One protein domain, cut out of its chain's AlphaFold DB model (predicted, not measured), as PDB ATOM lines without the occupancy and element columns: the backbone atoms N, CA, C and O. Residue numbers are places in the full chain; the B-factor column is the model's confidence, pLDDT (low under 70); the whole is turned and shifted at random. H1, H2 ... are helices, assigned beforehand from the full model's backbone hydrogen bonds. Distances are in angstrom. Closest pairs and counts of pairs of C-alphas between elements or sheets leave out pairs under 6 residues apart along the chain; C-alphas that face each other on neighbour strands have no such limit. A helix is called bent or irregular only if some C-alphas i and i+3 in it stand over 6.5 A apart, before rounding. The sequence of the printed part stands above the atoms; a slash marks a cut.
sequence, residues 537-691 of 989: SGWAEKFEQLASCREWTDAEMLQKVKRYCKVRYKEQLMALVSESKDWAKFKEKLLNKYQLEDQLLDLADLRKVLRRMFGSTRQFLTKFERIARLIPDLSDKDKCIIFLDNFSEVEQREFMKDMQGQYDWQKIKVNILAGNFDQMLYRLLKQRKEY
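AT A GLANCE: This is residues 537 to 691 of the 989 residues of an uncharacterized protein of Chara braunii (UniProt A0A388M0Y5). Two helical lobes stand end to end, the first made of H1 to H4 and the second of H5 to H9, and they meet where the last residues of H4 reach the end of H6. H10 follows the second lobe at the far end of the long axis, and its residues 685 to 691 stick out. The printed part has 155 residues with ten named helices, H1 to H10 in order along the chain, and no named strand; its class is all helix. The whole is loose, with a radius of gyration of the C-alphas of 20.2 A, and elongated, with spans of 66 by 35 by 24 A.

HOW THE PARTS SIT: H1, residues 537 to 548, is close to but not clearly touching H2, residues 554 to 561; their closest C-alphas, of Ala 547 and Met 557, are 6.7 A apart. H3, residues 567 to 578, and H4, residues 583 to 597, touch and form a helical hairpin, at a steep tilt of 43 degrees, with C-alphas 577 and 586 closest at 6.2 A. H4 is the hub and touches four helices. H2 touches H4 at residues 583 to 586 alone, with C-alphas 554 and 583 closest at 5.0 A. H1, with residues 537 to 540 alone, only just touches H4, with 3 pairs of C-alphas within 8 A; those of Ser 537 and Leu 591 are closest at 6.7 A. H5, residues 603 to 608, and H6, residues 617 to 630, form a helical hairpin and only just touch, with 3 pairs of C-alphas within 8 A; C-alphas 606 and 627 are closest at 6.4 A. H6 touches H4 about perpendicular, at 83 degrees, where residues 596 to 597 meet residues 626 to 630; C-alphas 597 and 630 are closest at 6.7 A. H9, residues 665 to 673, touches H6 at a shallow tilt of 28 degrees, opposite ways, with C-alphas 672 and 618 closest at 6.8 A. H7, residues 636 to 644, touches H9 at a steep tilt of 38 degrees, the same way, with C-alphas 636 and 665 closest at 5.6 A. H8, residues 649 to 655, only just touches H9, with 3 pairs of C-alphas within 8 A; C-alphas 655 and 668 are closest at 5.6 A. H10, residues 677 to 691, touches no helix but is near H6 and H8. H1 and H10 are apart, for instance. Every O i to N i+4 pair is within hydrogen-bond range in H1, H2, H5, H7, H8, H9 and H10; in H3 it is 5 of 8, in H4 9 of 11 and in H6 8 of 10.

IN THESE COORDINATES: H1 begins at C-alpha 537, at (27.826, -48.357, -104.258), and is 16.1 A long from first to last C-alpha. H3 is 17.1 A long and irregular, with C-alphas 568 and 571 7.5 A apart. H4 is 19.6 A long and irregular, with C-alphas 593 and 596 8.2 A apart; it ends at C-alpha 597, at (23.333, -49.091, -96.896). H6 is 20.6 A long. H10 is 20.4 A long and ends at C-alpha 691, at (-3.253, -69.622, -70.252).

THE WHOLE: The two C-alphas farthest apart, those of Glu 551 and Tyr 691, are 68.6 A apart. The printed part has no cut. The links H5 to H6 and H8 to H9 are short, the other links are tight, and no link is long. The mean pLDDT of the printed part is 75.2, and 39 residues are under 70, among them residues 595 to 601, 656 to 661 and 674 to 691.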
ATOM      1  N   SER A 537      27.881 -48.874-102.889       77.44
ATOM      2  CA  SER A 537      27.826 -48.357-104.258       77.44
ATOM      3  C   SER A 537      28.818 -47.217-104.484       77.44
ATOM      4  O   SER A 537      29.694 -47.364-105.330       77.44
ATOM      5  N   GLY A 538      28.776 -46.139-103.695       76.06
ATOM      6  CA  GLY A 538      29.717 -45.018-103.793       76.06
ATOM      7  C   GLY A 538      31.145 -45.387-103.384       76.06
ATOM      8  O   GLY A 538      32.104 -44.763-103.843       76.06
ATOM      9  N   TRP A 539      31.323 -46.426-102.560       86.75
ATOM     10  CA  TRP A 539      32.628 -47.051-102.348       86.75
ATOM     11  C   TRP A 539      33.092 -47.832-103.584       86.75
ATOM     12  O   TRP A 539      34.210 -47.613-104.048       86.75
ATOM     13  N   ALA A 540      32.246 -48.709-104.137       84.75
ATOM     14  CA  ALA A 540      32.583 -49.528-105.300       84.75
ATOM     15  C   ALA A 540      32.857 -48.670-106.541       84.75
ATOM     16  O   ALA A 540      33.811 -48.950-107.254       84.75
ATOM     17  N   GLU A 541      32.096 -47.595-106.751       81.38
ATOM     18  CA  GLU A 541      32.299 -46.633-107.836       81.38
ATOM     19  C   GLU A 541      33.642 -45.904-107.695       81.38
ATOM     20  O   GLU A 541      34.413 -45.830-108.646       81.38
ATOM     21  N   LYS A 542      33.998 -45.427-106.493       80.69
ATOM     22  CA  LYS A 542      35.323 -44.827-106.246       80.69
ATOM     23  C   LYS A 542      36.458 -45.840-106.395       80.69
ATOM     24  O   LYS A 542      37.537 -45.490-106.870       80.69
ATOM     25  N   PHE A 543      36.231 -47.094-106.011       85.00
ATOM     26  CA  PHE A 543      37.193 -48.178-106.191       85.00
ATOM     27  C   PHE A 543      37.371 -48.543-107.677       85.00
ATOM     28  O   PHE A 543      38.498 -48.758-108.117       85.00
ATOM     29  N   GLU A 544      36.297 -48.527-108.470       85.56
ATOM     30  CA  GLU A 544      36.329 -48.641-109.933       85.56
ATOM     31  C   GLU A 544      37.057 -47.457-110.570       85.56
ATOM     32  O   GLU A 544      37.963 -47.672-111.364       85.56
ATOM     33  N   GLN A 545      36.763 -46.217-110.168       77.25
ATOM     34  CA  GLN A 545      37.483 -45.026-110.634       77.25
ATOM     35  C   GLN A 545      38.990 -45.127-110.339       77.25
ATOM     36  O   GLN A 545      39.810 -44.799-111.199       77.25
ATOM     37  N   LEU A 546      39.380 -45.627-109.159       79.94
ATOM     38  CA  LEU A 546      40.780 -45.888-108.805       79.94
ATOM     39  C   LEU A 546      41.400 -47.011-109.650       79.94
ATOM     40  O   LEU A 546      42.563 -46.895-110.035       79.94
ATOM     41  N   ALA A 547      40.648 -48.078-109.924       81.19
ATOM     42  CA  ALA A 547      41.076 -49.194-110.760       81.19
ATOM     43  C   ALA A 547      41.271 -48.765-112.220       81.19
ATOM     44  O   ALA A 547      42.320 -49.043-112.790       81.19
ATOM     45  N   SER A 548      40.333 -48.004-112.793       77.50
ATOM     46  CA  SER A 548      40.455 -47.397-114.123       77.50
ATOM     47  C   SER A 548      41.627 -46.417-114.194       77.50
ATOM     48  O   SER A 548      42.398 -46.462-115.144       77.50
ATOM     49  N   CYS A 549      41.846 -45.599-113.156       68.75
ATOM     50  CA  CYS A 549      43.024 -44.723-113.051       68.75
ATOM     51  C   CYS A 549      44.356 -45.473-112.847       68.75
ATOM     52  O   CYS A 549      45.392 -44.824-112.714       68.75
ATOM     53  N   ARG A 550      44.351 -46.809-112.753       69.88
ATOM     54  CA  ARG A 550      45.541 -47.656-112.546       69.88
ATOM     55  C   ARG A 550      45.580 -48.887-113.456       69.88
ATOM     56  O   ARG A 550      46.414 -49.758-113.226       69.88
ATOM     57  N   GLU A 551      44.674 -48.958-114.432       75.75
ATOM     58  CA  GLU A 551      44.535 -50.053-115.401       75.75
ATOM     59  C   GLU A 551      44.448 -51.458-114.756       75.75
ATOM     60  O   GLU A 551      44.894 -52.448-115.330       75.75
ATOM     61  N   TRP A 552      43.863 -51.561-113.552       83.06
ATOM     62  CA  TRP A 552      43.723 -52.840-112.841       83.06
ATOM     63  C   TRP A 552      42.733 -53.776-113.535       83.06
ATOM     64  O   TRP A 552      41.602 -53.396-113.837       83.06
ATOM     65  N   THR A 553      43.125 -55.039-113.677       80.88
ATOM     66  CA  THR A 553      42.227 -56.131-114.083       80.88
ATOM     67  C   THR A 553      41.296 -56.563-112.943       80.88
ATOM     68  O   THR A 553      41.642 -56.413-111.769       80.88
ATOM     69  N   ASP A 554      40.152 -57.190-113.250       83.81
ATOM     70  CA  ASP A 554      39.217 -57.765-112.263       83.81
ATOM     71  C   ASP A 554      39.914 -58.593-111.168       83.81
ATOM     72  O   ASP A 554      39.614 -58.457-109.981       83.81
ATOM     73  N   ALA A 555      40.879 -59.436-111.550       82.25
ATOM     74  CA  ALA A 555      41.624 -60.274-110.615       82.25
ATOM     75  C   ALA A 555      42.470 -59.438-109.637       82.25
ATOM     76  O   ALA A 555      42.525 -59.729-108.440       82.25
ATOM     77  N   GLU A 556      43.098 -58.363-110.117       79.12
ATOM     78  CA  GLU A 556      43.850 -57.439-109.270       79.12
ATOM     79  C   GLU A 556      42.942 -56.578-108.400       79.12
ATOM     80  O   GLU A 556      43.271 -56.365-107.232       79.12
ATOM     81  N   MET A 557      41.808 -56.114-108.936       83.19
ATOM     82  CA  MET A 557      40.777 -55.398-108.186       83.19
ATOM     83  C   MET A 557      40.353 -56.227-106.970       83.19
ATOM     84  O   MET A 557      40.485 -55.759-105.838       83.19
ATOM     85  N   LEU A 558      39.972 -57.491-107.186       86.56
ATOM     86  CA  LEU A 558      39.611 -58.442-106.129       86.56
ATOM     87  C   LEU A 558      40.742 -58.644-105.102       86.56
ATOM     88  O   LEU A 558      40.490 -58.599-103.897       86.56
ATOM     89  N   GLN A 559      42.001 -58.775-105.540       80.69
ATOM     90  CA  GLN A 559      43.147 -58.823-104.618       80.69
ATOM     91  C   GLN A 559      43.336 -57.521-103.818       80.69
ATOM     92  O   GLN A 559      43.739 -57.563-102.650       80.69
ATOM     93  N   LYS A 560      43.081 -56.349-104.418       82.81
ATOM     94  CA  LYS A 560      43.263 -55.055-103.746       82.81
ATOM     95  C   LYS A 560      42.149 -54.768-102.728       82.81
ATOM     96  O   LYS A 560      42.441 -54.063-101.763       82.81
ATOM     97  N   VAL A 561      40.941 -55.349-102.844       83.75
ATOM     98  CA  VAL A 561      39.829 -55.185-101.864       83.75
ATOM     99  C   VAL A 561      40.303 -55.388-100.418       83.75
ATOM    100  O   VAL A 561      39.974 -54.589 -99.542       83.75
ATOM    101  N   LYS A 562      41.163 -56.391-100.169       78.88
ATOM    102  CA  LYS A 562      41.743 -56.706 -98.843       78.88
ATOM    103  C   LYS A 562      42.477 -55.523 -98.179       78.88
ATOM    104  O   LYS A 562      42.669 -55.548 -96.963       78.88
ATOM    105  N   ARG A 563      42.907 -54.521 -98.960       76.50
ATOM    106  CA  ARG A 563      43.618 -53.309 -98.509       76.50
ATOM    107  C   ARG A 563      42.701 -52.097 -98.291       76.50
ATOM    108  O   ARG A 563      43.050 -51.239 -97.494       76.50
ATOM    109  N   TYR A 564      41.542 -52.033 -98.950       79.69
ATOM    110  CA  TYR A 564      40.614 -50.888 -98.898       79.69
ATOM    111  C   TYR A 564      39.390 -51.167 -98.006       79.69
ATOM    112  O   TYR A 564      38.272 -50.761 -98.307       79.69
ATOM    113  N   CYS A 565      39.598 -51.883 -96.899       77.62
ATOM    114  CA  CYS A 565      38.551 -52.394 -96.015       77.62
ATOM    115  C   CYS A 565      38.949 -52.238 -94.539       77.62
ATOM    116  O   CYS A 565      40.061 -52.612 -94.156       77.62
ATOM    117  N   LYS A 566      38.043 -51.735 -93.686       73.44
ATOM    118  CA  LYS A 566      38.255 -51.715 -92.227       73.44
ATOM    119  C   LYS A 566      38.215 -53.144 -91.673       73.44
ATOM    120  O   LYS A 566      37.335 -53.924 -92.026       73.44
ATOM    121  N   VAL A 567      39.124 -53.463 -90.743       68.12
ATOM    122  CA  VAL A 567      39.383 -54.828 -90.223       68.12
ATOM    123  C   VAL A 567      38.105 -55.631 -89.926       68.12
ATOM    124  O   VAL A 567      37.990 -56.769 -90.370       68.12
ATOM    125  N   ARG A 568      37.105 -55.011 -89.282       62.88
ATOM    126  CA  ARG A 568      35.806 -55.614 -88.917       62.88
ATOM    127  C   ARG A 568      35.030 -56.271 -90.075       62.88
ATOM    128  O   ARG A 568      34.230 -57.169 -89.830       62.88
ATOM    129  N   TYR A 569      35.224 -55.819 -91.313       73.94
ATOM    130  CA  TYR A 569      34.519 -56.335 -92.494       73.94
ATOM    131  C   TYR A 569      35.416 -57.189 -93.398       73.94
ATOM    132  O   TYR A 569      34.941 -57.733 -94.394       73.94
ATOM    133  N   LYS A 570      36.701 -57.332 -93.049       75.62
ATOM    134  CA  LYS A 570      37.733 -57.967 -93.875       75.62
ATOM    135  C   LYS A 570      37.385 -59.419 -94.183       75.62
ATOM    136  O   LYS A 570      37.335 -59.778 -95.351       75.62
ATOM    137  N   GLU A 571      37.035 -60.215 -93.178       74.94
ATOM    138  CA  GLU A 571      36.561 -61.600 -93.343       74.94
ATOM    139  C   GLU A 571      35.297 -61.678 -94.214       74.94
ATOM    140  O   GLU A 571      35.245 -62.423 -95.190       74.94
ATOM    141  N   GLN A 572      34.296 -60.844 -93.913       75.88
ATOM    142  CA  GLN A 572      33.001 -60.836 -94.602       75.88
ATOM    143  C   GLN A 572      33.073 -60.377 -96.065       75.88
ATOM    144  O   GLN A 572      32.150 -60.686 -96.825       75.88
ATOM    145  N   LEU A 573      34.120 -59.633 -96.440       81.94
ATOM    146  CA  LEU A 573      34.450 -59.281 -97.820       81.94
ATOM    147  C   LEU A 573      35.374 -60.306 -98.481       81.94
ATOM    148  O   LEU A 573      35.146 -60.626 -99.640       81.94
ATOM    149  N   MET A 574      36.358 -60.870 -97.772       83.19
ATOM    150  CA  MET A 574      37.199 -61.942 -98.321       83.19
ATOM    151  C   MET A 574      36.378 -63.190 -98.669       83.19
ATOM    152  O   MET A 574      36.648 -63.806 -99.695       83.19
ATOM    153  N   ALA A 575      35.334 -63.502 -97.892       85.38
ATOM    154  CA  ALA A 575      34.341 -64.510 -98.259       85.38
ATOM    155  C   ALA A 575      33.679 -64.174 -99.610       85.38
ATOM    156  O   ALA A 575      33.788 -64.956-100.552       85.38
ATOM    157  N   LEU A 576      33.110 -62.968 -99.764       84.38
ATOM    158  CA  LEU A 576      32.509 -62.542-101.037       84.38
ATOM    159  C   LEU A 576      33.500 -62.558-102.212       84.38
ATOM    160  O   LEU A 576      33.105 -62.930-103.316       84.38
ATOM    161  N   VAL A 577      34.767 -62.191-101.990       85.81
ATOM    162  CA  VAL A 577      35.836 -62.297-102.996       85.81
ATOM    163  C   VAL A 577      36.071 -63.760-103.384       85.81
ATOM    164  O   VAL A 577      36.083 -64.061-104.570       85.81
ATOM    165  N   SER A 578      36.188 -64.680-102.418       81.19
ATOM    166  CA  SER A 578      36.402 -66.114-102.697       81.19
ATOM    167  C   SER A 578      35.240 -66.785-103.442       81.19
ATOM    168  O   SER A 578      35.455 -67.715-104.213       81.19
ATOM    169  N   GLU A 579      34.011 -66.286-103.274       80.25
ATOM    170  CA  GLU A 579      32.835 -66.764-104.005       80.25
ATOM    171  C   GLU A 579      32.581 -66.037-105.352       80.25
ATOM    172  O   GLU A 579      31.504 -66.204-105.947       80.25
ATOM    173  N   SER A 580      33.501 -65.179-105.804       86.50
ATOM    174  CA  SER A 580      33.368 -64.353-107.015       86.50
ATOM    175  C   SER A 580      34.515 -64.638-107.984       86.50
ATOM    176  O   SER A 580      35.644 -64.870-107.566       86.50
ATOM    177  N   LYS A 581      34.237 -64.647-109.294       80.12
ATOM    178  CA  LYS A 581      35.244 -64.955-110.332       80.12
ATOM    179  C   LYS A 581      35.774 -63.710-111.049       80.12
ATOM    180  O   LYS A 581      36.738 -63.795-111.800       80.12
ATOM    181  N   ASP A 582      35.095 -62.594-110.836       85.62
ATOM    182  CA  ASP A 582      35.082 -61.398-111.662       85.62
ATOM    183  C   ASP A 582      34.571 -60.227-110.806       85.62
ATOM    184  O   ASP A 582      33.852 -60.430-109.817       85.62
ATOM    185  N   TRP A 583      34.960 -59.002-111.154       88.62
ATOM    186  CA  TRP A 583      34.608 -57.813-110.384       88.62
ATOM    187  C   TRP A 583      33.108 -57.521-110.452       88.62
ATOM    188  O   TRP A 583      32.512 -57.179-109.430       88.62
ATOM    189  N   ALA A 584      32.477 -57.720-111.614       85.62
ATOM    190  CA  ALA A 584      31.044 -57.499-111.794       85.62
ATOM    191  C   ALA A 584      30.210 -58.339-110.811       85.62
ATOM    192  O   ALA A 584      29.367 -57.795-110.098       85.62
ATOM    193  N   LYS A 585      30.501 -59.641-110.689       88.56
ATOM    194  CA  LYS A 585      29.831 -60.538-109.737       88.56
ATOM    195  C   LYS A 585      30.171 -60.253-108.274       88.56
ATOM    196  O   LYS A 585      29.307 -60.403-107.409       88.56
ATOM    197  N   PHE A 586      31.395 -59.815-107.976       89.56
ATOM    198  CA  PHE A 586      31.729 -59.342-106.631       89.56
ATOM    199  C   PHE A 586      30.929 -58.088-106.270       89.56
ATOM    200  O   PHE A 586      30.350 -58.041-105.187       89.56
ATOM    201  N   LYS A 587      30.832 -57.111-107.178       85.50
ATOM    202  CA  LYS A 587      30.030 -55.896-107.005       85.50
ATOM    203  C   LYS A 587      28.543 -56.223-106.870       85.50
ATOM    204  O   LYS A 587      27.901 -55.690-105.973       85.50
ATOM    205  N   GLU A 588      28.012 -57.148-107.667       85.25
ATOM    206  CA  GLU A 588      26.639 -57.653-107.527       85.25
ATOM    207  C   GLU A 588      26.394 -58.226-106.121       85.25
ATOM    208  O   GLU A 588      25.454 -57.826-105.441       85.25
ATOM    209  N   LYS A 589      27.278 -59.107-105.627       84.69
ATOM    210  CA  LYS A 589      27.177 -59.686-104.275       84.69
ATOM    211  C   LYS A 589      27.385 -58.672-103.151       84.69
ATOM    212  O   LYS A 589      26.714 -58.759-102.123       84.69
ATOM    213  N   LEU A 590      28.311 -57.733-103.329       85.19
ATOM    214  CA  LEU A 590      28.580 -56.630-102.411       85.19
ATOM    215  C   LEU A 590      27.317 -55.780-102.251       85.19
ATOM    216  O   LEU A 590      26.839 -55.604-101.133       85.19
ATOM    217  N   LEU A 591      26.746 -55.332-103.371       79.75
ATOM    218  CA  LEU A 591      25.503 -54.574-103.394       79.75
ATOM    219  C   LEU A 591      24.363 -55.415-102.816       79.75
ATOM    220  O   LEU A 591      23.774 -54.991-101.839       79.75
ATOM    221  N   ASN A 592      24.113 -56.648-103.260       81.00
ATOM    222  CA  ASN A 592      23.041 -57.491-102.699       81.00
ATOM    223  C   ASN A 592      23.146 -57.703-101.166       81.00
ATOM    224  O   ASN A 592      22.127 -57.859-100.492       81.00
ATOM    225  N   LYS A 593      24.356 -57.681-100.584       77.00
ATOM    226  CA  LYS A 593      24.585 -57.796 -99.127       77.00
ATOM    227  C   LYS A 593      24.412 -56.469 -98.372       77.00
ATOM    228  O   LYS A 593      24.005 -56.488 -97.206       77.00
ATOM    229  N   TYR A 594      24.707 -55.344 -99.021       70.12
ATOM    230  CA  TYR A 594      24.806 -54.012 -98.413       70.12
ATOM    231  C   TYR A 594      23.905 -52.943 -99.084       70.12
ATOM    232  O   TYR A 594      24.013 -51.772 -98.764       70.12
ATOM    233  N   GLN A 595      22.951 -53.312 -99.948       62.44
ATOM    234  CA  GLN A 595      22.142 -52.387-100.774       62.44
ATOM    235  C   GLN A 595      21.283 -51.418 -99.954       62.44
ATOM    236  O   GLN A 595      20.991 -50.296-100.359       62.44
ATOM    237  N   LEU A 596      20.867 -51.874 -98.774       53.09
ATOM    238  CA  LEU A 596      20.135 -51.074 -97.796       53.09
ATOM    239  C   LEU A 596      21.022 -50.004 -97.144       53.09
ATOM    240  O   LEU A 596      20.500 -49.152 -96.447       53.09
ATOM    241  N   GLU A 597      22.337 -50.062 -97.350       53.38
ATOM    242  CA  GLU A 597      23.333 -49.091 -96.896       53.38
ATOM    243  C   GLU A 597      23.719 -48.086 -98.011       53.38
ATOM    244  O   GLU A 597      24.555 -47.216 -97.775       53.38
ATOM    245  N   ASP A 598      23.078 -48.169 -99.190       49.88
ATOM    246  CA  ASP A 598      23.256 -47.279-100.357       49.88
ATOM    247  C   ASP A 598      22.103 -46.300-100.606       49.88
ATOM    248  O   ASP A 598      22.255 -45.313-101.324       49.88
ATOM    249  N   GLN A 599      20.927 -46.585-100.054       58.28
ATOM    250  CA  GLN A 599      19.728 -45.782-100.275       58.28
ATOM    251  C   GLN A 599      19.636 -44.669 -99.223       58.28
ATOM    252  O   GLN A 599      19.939 -44.888 -98.049       58.28
ATOM    253  N   LEU A 600      19.175 -43.483 -99.634       54.44
ATOM    254  CA  LEU A 600      18.721 -42.434 -98.714       54.44
ATOM    255  C   LEU A 600      17.411 -42.894 -98.063       54.44
ATOM    256  O   LEU A 600      16.322 -42.570 -98.528       54.44
ATOM    257  N   LEU A 601      17.551 -43.715 -97.025       65.88
ATOM    258  CA  LEU A 601      16.452 -44.274 -96.250       65.88
ATOM    259  C   LEU A 601      15.713 -43.176 -95.483       65.88
ATOM    260  O   LEU A 601      16.329 -42.243 -94.962       65.88
ATOM    261  N   ASP A 602      14.401 -43.346 -95.334       71.75
ATOM    262  CA  ASP A 602      13.567 -42.476 -94.509       71.75
ATOM    263  C   ASP A 602      12.975 -43.191 -93.270       71.75
ATOM    264  O   ASP A 602      13.215 -44.369 -92.979       71.75
ATOM    265  N   LEU A 603      12.168 -42.452 -92.501       75.12
ATOM    266  CA  LEU A 603      11.444 -42.974 -91.335       75.12
ATOM    267  C   LEU A 603      10.409 -44.058 -91.690       75.12
ATOM    268  O   LEU A 603      10.053 -44.865 -90.826       75.12
ATOM    269  N   ALA A 604       9.894 -44.085 -92.921       75.31
ATOM    270  CA  ALA A 604       8.979 -45.114 -93.393       75.31
ATOM    271  C   ALA A 604       9.733 -46.395 -93.787       75.31
ATOM    272  O   ALA A 604       9.235 -47.486 -93.514       75.31
ATOM    273  N   ASP A 605      10.944 -46.300 -94.337       76.06
ATOM    274  CA  ASP A 605      11.819 -47.451 -94.574       76.06
ATOM    275  C   ASP A 605      12.237 -48.136 -93.275       76.06
ATOM    276  O   ASP A 605      12.136 -49.360 -93.173       76.06
ATOM    277  N   LEU A 606      12.592 -47.373 -92.233       81.31
ATOM    278  CA  LEU A 606      12.863 -47.950 -90.910       81.31
ATOM    279  C   LEU A 606      11.643 -48.701 -90.346       81.31
ATOM    280  O   LEU A 606      11.796 -49.765 -89.749       81.31
ATOM    281  N   ARG A 607      10.426 -48.197 -90.592       81.19
ATOM    282  CA  ARG A 607       9.162 -48.856 -90.208       81.19
ATOM    283  C   ARG A 607       8.845 -50.117 -91.023       81.19
ATOM    284  O   ARG A 607       8.120 -50.976 -90.528       81.19
ATOM    285  N   LYS A 608       9.402 -50.285 -92.232       80.12
ATOM    286  CA  LYS A 608       9.305 -51.544 -93.006       80.12
ATOM    287  C   LYS A 608      10.160 -52.663 -92.390       80.12
ATOM    288  O   LYS A 608       9.905 -53.840 -92.652       80.12
ATOM    289  N   VAL A 609      11.145 -52.331 -91.548       80.62
ATOM    290  CA  VAL A 609      11.986 -53.301 -90.827       80.62
ATOM    291  C   VAL A 609      11.201 -53.900 -89.660       80.62
ATOM    292  O   VAL A 609      11.338 -53.490 -88.513       80.62
ATOM    293  N   LEU A 610      10.351 -54.881 -89.955       78.62
ATOM    294  CA  LEU A 610       9.497 -55.505 -88.949       78.62
ATOM    295  C   LEU A 610      10.192 -56.670 -88.226       78.62
ATOM    296  O   LEU A 610      10.708 -57.589 -88.865       78.62
ATOM    297  N   ARG A 611      10.107 -56.699 -86.890       79.75
ATOM    298  CA  ARG A 611      10.671 -57.744 -86.006       79.75
ATOM    299  C   ARG A 611      10.298 -59.166 -86.424       79.75
ATOM    300  O   ARG A 611      11.102 -60.078 -86.274       79.75
ATOM    301  N   ARG A 612       9.099 -59.356 -86.990       76.25
ATOM    302  CA  ARG A 612       8.593 -60.652 -87.489       76.25
ATOM    303  C   ARG A 612       9.426 -61.284 -88.617       76.25
ATOM    304  O   ARG A 612       9.184 -62.435 -88.949       76.25
ATOM    305  N   MET A 613      10.361 -60.544 -89.217       69.06
ATOM    306  CA  MET A 613      11.259 -61.037 -90.273       69.06
ATOM    307  C   MET A 613      12.572 -61.633 -89.728       69.06
ATOM    308  O   MET A 613      13.430 -62.024 -90.513       69.06
ATOM    309  N   PHE A 614      12.753 -61.687 -88.403       74.44
ATOM    310  CA  PHE A 614      13.999 -62.100 -87.750       74.44
ATOM    311  C   PHE A 614      13.742 -63.181 -86.694       74.44
ATOM    312  O   PHE A 614      12.749 -63.126 -85.970       74.44
ATOM    313  N   GLY A 615      14.657 -64.149 -86.584       64.81
ATOM    314  CA  GLY A 615      14.522 -65.276 -85.655       64.81
ATOM    315  C   GLY A 615      14.815 -64.920 -84.196       64.81
ATOM    316  O   GLY A 615      14.294 -65.572 -83.296       64.81
ATOM    317  N   SER A 616      15.616 -63.878 -83.943       71.94
ATOM    318  CA  SER A 616      15.940 -63.411 -82.589       71.94
ATOM    319  C   SER A 616      15.910 -61.892 -82.449       71.94
ATOM    320  O   SER A 616      16.141 -61.140 -83.404       71.94
ATOM    321  N   THR A 617      15.682 -61.427 -81.221       77.38
ATOM    322  CA  THR A 617      15.633 -59.994 -80.892       77.38
ATOM    323  C   THR A 617      16.976 -59.311 -81.176       77.38
ATOM    324  O   THR A 617      17.024 -58.177 -81.657       77.38
ATOM    325  N   ARG A 618      18.087 -60.039 -80.984       77.19
ATOM    326  CA  ARG A 618      19.453 -59.580 -81.282       77.19
ATOM    327  C   ARG A 618      19.721 -59.428 -82.788       77.19
ATOM    328  O   ARG A 618      20.411 -58.485 -83.180       77.19
ATOM    329  N   GLN A 619      19.168 -60.303 -83.636       78.19
ATOM    330  CA  GLN A 619      19.234 -60.156 -85.101       78.19
ATOM    331  C   GLN A 619      18.451 -58.925 -85.566       78.19
ATOM    332  O   GLN A 619      18.995 -58.109 -86.314       78.19
ATOM    333  N   PHE A 620      17.216 -58.760 -85.077       83.94
ATOM    334  CA  PHE A 620      16.385 -57.595 -85.386       83.94
ATOM    335  C   PHE A 620      17.086 -56.290 -84.993       83.94
ATOM    336  O   PHE A 620      17.297 -55.441 -85.857       83.94
ATOM    337  N   LEU A 621      17.555 -56.170 -83.742       84.94
ATOM    338  CA  LEU A 621      18.320 -55.006 -83.280       84.94
ATOM    339  C   LEU A 621      19.537 -54.723 -84.172       84.94
ATOM    340  O   LEU A 621      19.781 -53.576 -84.537       84.94
ATOM    341  N   THR A 622      20.288 -55.758 -84.558       81.69
ATOM    342  CA  THR A 622      21.492 -55.600 -85.387       81.69
ATOM    343  C   THR A 622      21.174 -55.072 -86.788       81.69
ATOM    344  O   THR A 622      21.975 -54.314 -87.336       81.69
ATOM    345  N   LYS A 623      20.034 -55.443 -87.392       78.38
ATOM    346  CA  LYS A 623      19.625 -54.915 -88.707       78.38
ATOM    347  C   LYS A 623      18.961 -53.540 -88.591       78.38
ATOM    348  O   LYS A 623      19.262 -52.669 -89.405       78.38
ATOM    349  N   PHE A 624      18.148 -53.331 -87.554       86.50
ATOM    350  CA  PHE A 624      17.535 -52.046 -87.224       86.50
ATOM    351  C   PHE A 624      18.593 -50.964 -86.981       86.50
ATOM    352  O   PHE A 624      18.513 -49.901 -87.581       86.50
ATOM    353  N   GLU A 625      19.640 -51.246 -86.194       84.44
ATOM    354  CA  GLU A 625      20.732 -50.291 -85.960       84.44
ATOM    355  C   GLU A 625      21.481 -49.889 -87.232       84.44
ATOM    356  O   GLU A 625      21.948 -48.758 -87.300       84.44
ATOM    357  N   ARG A 626      21.643 -50.776 -88.223       78.75
ATOM    358  CA  ARG A 626      22.292 -50.389 -89.488       78.75
ATOM    359  C   ARG A 626      21.422 -49.394 -90.247       78.75
ATOM    360  O   ARG A 626      21.892 -48.322 -90.596       78.75
ATOM    361  N   ILE A 627      20.142 -49.723 -90.409       75.88
ATOM    362  CA  ILE A 627      19.163 -48.896 -91.128       75.88
ATOM    363  C   ILE A 627      18.983 -47.541 -90.414       75.88
ATOM    364  O   ILE A 627      19.054 -46.494 -91.047       75.88
ATOM    365  N   ALA A 628      18.917 -47.533 -89.080       82.94
ATOM    366  CA  ALA A 628      18.827 -46.327 -88.254       82.94
ATOM    367  C   ALA A 628      20.108 -45.458 -88.192       82.94
ATOM    368  O   ALA A 628      20.067 -44.382 -87.599       82.94
ATOM    369  N   ARG A 629      21.250 -45.892 -88.748       80.44
ATOM    370  CA  ARG A 629      22.469 -45.058 -88.870       80.44
ATOM    371  C   ARG A 629      22.562 -44.304 -90.197       80.44
ATOM    372  O   ARG A 629      23.362 -43.383 -90.302       80.44
ATOM    373  N   LEU A 630      21.782 -44.717 -91.192       75.62
ATOM    374  CA  LEU A 630      21.820 -44.188 -92.559       75.62
ATOM    375  C   LEU A 630      20.797 -43.067 -92.780       75.62
ATOM    376  O   LEU A 630      20.870 -42.356 -93.775       75.62
ATOM    377  N   ILE A 631      19.859 -42.915 -91.842       77.38
ATOM    378  CA  ILE A 631      18.819 -41.888 -91.834       77.38
ATOM    379  C   ILE A 631      19.388 -40.641 -91.134       77.38
ATOM    380  O   ILE A 631      19.691 -40.723 -89.936       77.38
ATOM    381  N   PRO A 632      19.543 -39.497 -91.830       74.94
ATOM    382  CA  PRO A 632      19.992 -38.248 -91.216       74.94
ATOM    383  C   PRO A 632      19.058 -37.781 -90.092       74.94
ATOM    384  O   PRO A 632      17.860 -38.053 -90.116       74.94
ATOM    385  N   ASP A 633      19.619 -37.079 -89.104       76.06
ATOM    386  CA  ASP A 633      18.913 -36.408 -87.996       76.06
ATOM    387  C   ASP A 633      17.934 -37.269 -87.162       76.06
ATOM    388  O   ASP A 633      17.160 -36.751 -86.355       76.06
ATOM    389  N   LEU A 634      17.999 -38.600 -87.284       82.62
ATOM    390  CA  LEU A 634      17.122 -39.530 -86.574       82.62
ATOM    391  C   LEU A 634      17.342 -39.467 -85.053       82.62
ATOM    392  O   LEU A 634      18.331 -39.998 -84.537       82.62
ATOM    393  N   SER A 635      16.395 -38.889 -84.308       83.94
ATOM    394  CA  SER A 635      16.505 -38.773 -82.849       83.94
ATOM    395  C   SER A 635      16.460 -40.141 -82.153       83.94
ATOM    396  O   SER A 635      15.793 -41.071 -82.611       83.94
ATOM    397  N   ASP A 636      17.147 -40.286 -81.017       83.81
ATOM    398  CA  ASP A 636      17.110 -41.535 -80.237       83.81
ATOM    399  C   ASP A 636      15.705 -41.842 -79.691       83.81
ATOM    400  O   ASP A 636      15.344 -43.009 -79.567       83.81
ATOM    401  N   LYS A 637      14.860 -40.820 -79.485       84.25
ATOM    402  CA  LYS A 637      13.439 -41.004 -79.160       84.25
ATOM    403  C   LYS A 637      12.691 -41.706 -80.297       84.25
ATOM    404  O   LYS A 637      11.918 -42.624 -80.033       84.25
ATOM    405  N   ASP A 638      12.932 -41.315 -81.546       84.62
ATOM    406  CA  ASP A 638      12.274 -41.922 -82.710       84.62
ATOM    407  C   ASP A 638      12.815 -43.331 -82.991       84.62
ATOM    408  O   ASP A 638      12.028 -44.229 -83.304       84.62
ATOM    409  N   LYS A 639      14.121 -43.570 -82.767       87.69
ATOM    410  CA  LYS A 639      14.695 -44.931 -82.740       87.69
ATOM    411  C   LYS A 639      13.961 -45.807 -81.725       87.69
ATOM    412  O   LYS A 639      13.491 -46.883 -82.087       87.69
ATOM    413  N   CYS A 640      13.822 -45.340 -80.481       84.88
ATOM    414  CA  CYS A 640      13.112 -46.063 -79.429       84.88
ATOM    415  C   CYS A 640      11.650 -46.337 -79.800       84.88
ATOM    416  O   CYS A 640      11.219 -47.476 -79.683       84.88
ATOM    417  N   ILE A 641      10.894 -45.337 -80.266       84.19
ATOM    418  CA  ILE A 641       9.470 -45.507 -80.600       84.19
ATOM    419  C   ILE A 641       9.291 -46.527 -81.732       84.19
ATOM    420  O   ILE A 641       8.542 -47.484 -81.563       84.19
ATOM    421  N   ILE A 642      10.008 -46.381 -82.852       87.12
ATOM    422  CA  ILE A 642       9.856 -47.274 -84.017       87.12
ATOM    423  C   ILE A 642      10.370 -48.693 -83.704       87.12
ATOM    424  O   ILE A 642       9.819 -49.682 -84.194       87.12
ATOM    425  N   PHE A 643      11.389 -48.822 -82.848       87.88
ATOM    426  CA  PHE A 643      11.839 -50.125 -82.366       87.88
ATOM    427  C   PHE A 643      10.822 -50.781 -81.423       87.88
ATOM    428  O   PHE A 643      10.557 -51.969 -81.559       87.88
ATOM    429  N   LEU A 644      10.236 -50.037 -80.480       84.50
ATOM    430  CA  LEU A 644       9.300 -50.570 -79.480       84.50
ATOM    431  C   LEU A 644       7.933 -50.945 -80.075       84.50
ATOM    432  O   LEU A 644       7.347 -51.933 -79.639       84.50
ATOM    433  N   ASP A 645       7.470 -50.233 -81.108       85.81
ATOM    434  CA  ASP A 645       6.228 -50.513 -81.860       85.81
ATOM    435  C   ASP A 645       6.200 -51.928 -82.488       85.81
ATOM    436  O   ASP A 645       5.153 -52.493 -82.787       85.81
ATOM    437  N   ASN A 646       7.372 -52.559 -82.619       82.69
ATOM    438  CA  ASN A 646       7.534 -53.937 -83.081       82.69
ATOM    439  C   ASN A 646       7.302 -55.022 -82.002       82.69
ATOM    440  O   ASN A 646       7.466 -56.216 -82.285       82.69
ATOM    441  N   PHE A 647       6.944 -54.631 -80.777       81.31
ATOM    442  CA  PHE A 647       6.780 -55.511 -79.618       81.31
ATOM    443  C   PHE A 647       5.497 -55.200 -78.836       81.31
ATOM    444  O   PHE A 647       4.965 -54.095 -78.890       81.31
ATOM    445  N   SER A 648       5.006 -56.176 -78.073       72.56
ATOM    446  CA  SER A 648       3.825 -56.022 -77.214       72.56
ATOM    447  C   SER A 648       4.092 -55.156 -75.976       72.56
ATOM    448  O   SER A 648       5.224 -55.055 -75.511       72.56
ATOM    449  N   GLU A 649       3.043 -54.599 -75.358       70.25
ATOM    450  CA  GLU A 649       3.173 -53.757 -74.153       70.25
ATOM    451  C   GLU A 649       3.904 -54.425 -72.968       70.25
ATOM    452  O   GLU A 649       4.326 -53.737 -72.037       70.25
ATOM    453  N   VAL A 650       3.985 -55.760 -72.932       66.06
ATOM    454  CA  VAL A 650       4.707 -56.512 -71.890       66.06
ATOM    455  C   VAL A 650       6.207 -56.497 -72.190       66.06
ATOM    456  O   VAL A 650       6.999 -56.084 -71.347       66.06
ATOM    457  N   GLU A 651       6.584 -56.838 -73.425       73.31
ATOM    458  CA  GLU A 651       7.959 -56.733 -73.934       73.31
ATOM    459  C   GLU A 651       8.478 -55.280 -73.837       73.31
ATOM    460  O   GLU A 651       9.584 -55.045 -73.355       73.31
ATOM    461  N   GLN A 652       7.656 -54.287 -74.204       77.44
ATOM    462  CA  GLN A 652       7.992 -52.861 -74.090       77.44
ATOM    463  C   GLN A 652       8.240 -52.416 -72.637       77.44
ATOM    464  O   GLN A 652       9.146 -51.617 -72.392       77.44
ATOM    465  N   ARG A 653       7.464 -52.924 -71.667       70.75
ATOM    466  CA  ARG A 653       7.649 -52.615 -70.237       70.75
ATOM    467  C   ARG A 653       8.965 -53.168 -69.692       70.75
ATOM    468  O   ARG A 653       9.619 -52.478 -68.916       70.75
ATOM    469  N   GLU A 654       9.388 -54.349 -70.138       69.81
ATOM    470  CA  GLU A 654      10.700 -54.906 -69.786       69.81
ATOM    471  C   GLU A 654      11.855 -54.179 -70.498       69.81
ATOM    472  O   GLU A 654      12.887 -53.927 -69.880       69.81
ATOM    473  N   PHE A 655      11.688 -53.722 -71.746       70.31
ATOM    474  CA  PHE A 655      12.695 -52.857 -72.378       70.31
ATOM    475  C   PHE A 655      12.839 -51.498 -71.687       70.31
ATOM    476  O   PHE A 655      13.960 -51.012 -71.561       70.31
ATOM    477  N   MET A 656      11.740 -50.904 -71.208       69.25
ATOM    478  CA  MET A 656      11.734 -49.638 -70.458       69.25
ATOM    479  C   MET A 656      11.966 -49.810 -68.947       69.25
ATOM    480  O   MET A 656      11.817 -48.853 -68.181       69.25
ATOM    481  N   LYS A 657      12.363 -51.006 -68.495       64.25
ATOM    482  CA  LYS A 657      12.695 -51.268 -67.094       64.25
ATOM    483  C   LYS A 657      13.823 -50.334 -66.652       64.25
ATOM    484  O   LYS A 657      14.842 -50.159 -67.324       64.25
ATOM    485  N   ASP A 658      13.569 -49.660 -65.536       60.34
ATOM    486  CA  ASP A 658      14.425 -48.638 -64.934       60.34
ATOM    487  C   ASP A 658      14.671 -47.382 -65.804       60.34
ATOM    488  O   ASP A 658      15.652 -46.663 -65.593       60.34
ATOM    489  N   MET A 659      13.777 -47.068 -66.753       66.12
ATOM    490  CA  MET A 659      13.667 -45.740 -67.378       66.12
ATOM    491  C   MET A 659      12.510 -44.942 -66.762       66.12
ATOM    492  O   MET A 659      11.360 -45.375 -66.776       66.12
ATOM    493  N   GLN A 660      12.783 -43.731 -66.268       58.59
ATOM    494  CA  GLN A 660      11.764 -42.824 -65.712       58.59
ATOM    495  C   GLN A 660      11.033 -42.033 -66.817       58.59
ATOM    496  O   GLN A 660      11.020 -40.806 -66.820       58.59
ATOM    497  N   GLY A 661      10.463 -42.738 -67.801       59.66
ATOM    498  CA  GLY A 661       9.686 -42.138 -68.898       59.66
ATOM    499  C   GLY A 661      10.494 -41.366 -69.953       59.66
ATOM    500  O   GLY A 661       9.902 -40.757 -70.841       59.66
ATOM    501  N   GLN A 662      11.828 -41.393 -69.888       70.06
ATOM    502  CA  GLN A 662      12.709 -40.888 -70.943       70.06
ATOM    503  C   GLN A 662      13.185 -42.046 -71.827       70.06
ATOM    504  O   GLN A 662      13.627 -43.073 -71.318       70.06
ATOM    505  N   TYR A 663      13.090 -41.871 -73.145       76.00
ATOM    506  CA  TYR A 663      13.513 -42.861 -74.136       76.00
ATOM    507  C   TYR A 663      15.034 -42.804 -74.350       76.00
ATOM    508  O   TYR A 663      15.531 -41.864 -74.968       76.00
ATOM    509  N   ASP A 664      15.755 -43.813 -73.859       80.25
ATOM    510  CA  ASP A 664      17.205 -43.971 -74.031       80.25
ATOM    511  C   ASP A 664      17.514 -45.183 -74.931       80.25
ATOM    512  O   ASP A 664      17.295 -46.343 -74.561       80.25
ATOM    513  N   TRP A 665      18.053 -44.910 -76.124       85.75
ATOM    514  CA  TRP A 665      18.409 -45.939 -77.103       85.75
ATOM    515  C   TRP A 665      19.575 -46.827 -76.646       85.75
ATOM    516  O   TRP A 665      19.612 -48.016 -76.967       85.75
ATOM    517  N   GLN A 666      20.524 -46.298 -75.870       82.94
ATOM    518  CA  GLN A 666      21.633 -47.094 -75.339       82.94
ATOM    519  C   GLN A 666      21.130 -48.058 -74.262       82.94
ATOM    520  O   GLN A 666      21.489 -49.237 -74.283       82.94
ATOM    521  N   LYS A 667      20.233 -47.604 -73.377       81.44
ATOM    522  CA  LYS A 667      19.666 -48.453 -72.320       81.44
ATOM    523  C   LYS A 667      18.761 -49.565 -72.862       81.44
ATOM    524  O   LYS A 667      18.891 -50.702 -72.412       81.44
ATOM    525  N   ILE A 668      17.946 -49.303 -73.894       79.31
ATOM    526  CA  ILE A 668      17.208 -50.367 -74.610       79.31
ATOM    527  C   ILE A 668      18.172 -51.444 -75.135       79.31
ATOM    528  O   ILE A 668      17.922 -52.638 -74.966       79.31
ATOM    529  N   LYS A 669      19.305 -51.048 -75.727       82.38
ATOM    530  CA  LYS A 669      20.291 -51.998 -76.261       82.38
ATOM    531  C   LYS A 669      20.978 -52.828 -75.187       82.38
ATOM    532  O   LYS A 669      21.165 -54.020 -75.408       82.38
ATOM    533  N   VAL A 670      21.316 -52.245 -74.036       79.00
ATOM    534  CA  VAL A 670      21.834 -53.007 -72.886       79.00
ATOM    535  C   VAL A 670      20.808 -54.054 -72.443       79.00
ATOM    536  O   VAL A 670      21.159 -55.226 -72.321       79.00
ATOM    537  N   ASN A 671      19.532 -53.676 -72.322       76.56
ATOM    538  CA  ASN A 671      18.455 -54.585 -71.916       76.56
ATOM    539  C   ASN A 671      18.232 -55.740 -72.923       76.56
ATOM    540  O   ASN A 671      17.968 -56.868 -72.511       76.56
ATOM    541  N   ILE A 672      18.404 -55.504 -74.231       74.69
ATOM    542  CA  ILE A 672      18.365 -56.558 -75.272       74.69
ATOM    543  C   ILE A 672      19.612 -57.456 -75.230       74.69
ATOM    544  O   ILE A 672      19.522 -58.665 -75.439       74.69
ATOM    545  N   LEU A 673      20.790 -56.869 -75.004       70.44
ATOM    546  CA  LEU A 673      22.074 -57.576 -75.036       70.44
ATOM    547  C   LEU A 673      22.379 -58.355 -73.748       70.44
ATOM    548  O   LEU A 673      23.239 -59.231 -73.783       70.44
ATOM    549  N   ALA A 674      21.631 -58.127 -72.664       66.56
ATOM    550  CA  ALA A 674      21.715 -58.841 -71.384       66.56
ATOM    551  C   ALA A 674      21.291 -60.335 -71.429       66.56
ATOM    552  O   ALA A 674      20.986 -60.929 -70.396       66.56
ATOM    553  N   GLY A 675      21.247 -60.955 -72.616       51.09
ATOM    554  CA  GLY A 675      21.132 -62.405 -72.846       51.09
ATOM    555  C   GLY A 675      19.763 -63.042 -72.578       51.09
ATOM    556  O   GLY A 675      19.337 -63.920 -73.325       51.09
ATOM    557  N   ASN A 676      19.041 -62.588 -71.554       56.47
ATOM    558  CA  ASN A 676      17.832 -63.248 -71.062       56.47
ATOM    559  C   ASN A 676      16.550 -62.943 -71.853       56.47
ATOM    560  O   ASN A 676      15.547 -63.612 -71.614       56.47
ATOM    561  N   PHE A 677      16.530 -61.980 -72.782       62.75
ATOM    562  CA  PHE A 677      15.268 -61.547 -73.401       62.75
ATOM    563  C   PHE A 677      14.590 -62.635 -74.252       62.75
ATOM    564  O   PHE A 677      13.401 -62.887 -74.078       62.75
ATOM    565  N   ASP A 678      15.323 -63.339 -75.119       58.41
ATOM    566  CA  ASP A 678      14.718 -64.398 -75.942       58.41
ATOM    567  C   ASP A 678      14.276 -65.611 -75.071       58.41
ATOM    568  O   ASP A 678      13.284 -66.270 -75.388       58.41
ATOM    569  N   GLN A 679      14.913 -65.845 -73.909       60.66
ATOM    570  CA  GLN A 679      14.443 -66.825 -72.909       60.66
ATOM    571  C   GLN A 679      13.196 -66.350 -72.148       60.66
ATOM    572  O   GLN A 679      12.265 -67.128 -71.937       60.66
ATOM    573  N   MET A 680      13.162 -65.083 -71.725       64.81
ATOM    574  CA  MET A 680      12.004 -64.445 -71.093       64.81
ATOM    575  C   MET A 680      10.800 -64.517 -72.033       64.81
ATOM    576  O   MET A 680       9.723 -64.935 -71.620       64.81
ATOM    577  N   LEU A 681      10.997 -64.197 -73.312       58.50
ATOM    578  CA  LEU A 681       9.949 -64.286 -74.314       58.50
ATOM    579  C   LEU A 681       9.483 -65.729 -74.532       58.50
ATOM    580  O   LEU A 681       8.281 -65.953 -74.641       58.50
ATOM    581  N   TYR A 682      10.382 -66.719 -74.536       59.03
ATOM    582  CA  TYR A 682       9.981 -68.128 -74.567       59.03
ATOM    583  C   TYR A 682       9.105 -68.501 -73.356       59.03
ATOM    584  O   TYR A 682       8.065 -69.134 -73.533       59.03
ATOM    585  N   ARG A 683       9.453 -68.045 -72.140       59.62
ATOM    586  CA  ARG A 683       8.627 -68.235 -70.929       59.62
ATOM    587  C   ARG A 683       7.264 -67.539 -71.052       59.62
ATOM    588  O   ARG A 683       6.251 -68.180 -70.798       59.62
ATOM    589  N   LEU A 684       7.219 -66.288 -71.512       55.28
ATOM    590  CA  LEU A 684       5.980 -65.516 -71.706       55.28
ATOM    591  C   LEU A 684       5.080 -66.103 -72.807       55.28
ATOM    592  O   LEU A 684       3.861 -66.144 -72.658       55.28
ATOM    593  N   LEU A 685       5.653 -66.589 -73.913       56.00
ATOM    594  CA  LEU A 685       4.909 -67.258 -74.986       56.00
ATOM    595  C   LEU A 685       4.396 -68.633 -74.549       56.00
ATOM    596  O   LEU A 685       3.272 -68.990 -74.907       56.00
ATOM    597  N   LYS A 686       5.177 -69.369 -73.748       58.19
ATOM    598  CA  LYS A 686       4.757 -70.619 -73.106       58.19
ATOM    599  C   LYS A 686       3.591 -70.368 -72.143       58.19
ATOM    600  O   LYS A 686       2.523 -70.927 -72.368       58.19
ATOM    601  N   GLN A 687       3.725 -69.427 -71.207       54.44
ATOM    602  CA  GLN A 687       2.635 -68.991 -70.324       54.44
ATOM    603  C   GLN A 687       1.399 -68.547 -71.121       54.44
ATOM    604  O   GLN A 687       0.288 -68.950 -70.814       54.44
ATOM    605  N   ARG A 688       1.554 -67.777 -72.209       49.84
ATOM    606  CA  ARG A 688       0.426 -67.351 -73.065       49.84
ATOM    607  C   ARG A 688      -0.187 -68.490 -73.897       49.84
ATOM    608  O   ARG A 688      -1.282 -68.329 -74.439       49.84
ATOM    609  N   LYS A 689       0.498 -69.621 -74.062       47.97
ATOM    610  CA  LYS A 689      -0.074 -70.854 -74.624       47.97
ATOM    611  C   LYS A 689      -0.843 -71.602 -73.533       47.97
ATOM    612  O   LYS A 689      -2.026 -71.853 -73.717       47.97
ATOM    613  N   GLU A 690      -0.216 -71.803 -72.378       55.59
ATOM    614  CA  GLU A 690      -0.793 -72.459 -71.198       55.59
ATOM    615  C   GLU A 690      -2.056 -71.738 -70.695       55.59
ATOM    616  O   GLU A 690      -3.077 -72.386 -70.508       55.59
ATOM    617  N   TYR A 691      -2.062 -70.404 -70.607       45.53
ATOM    618  CA  TYR A 691      -3.253 -69.622 -70.252       45.53
ATOM    619  C   TYR A 691      -4.387 -69.736 -71.271       45.53
ATOM    620  O   TYR A 691      -5.540 -69.664 -70.867       45.53
TER     621      TYR A 691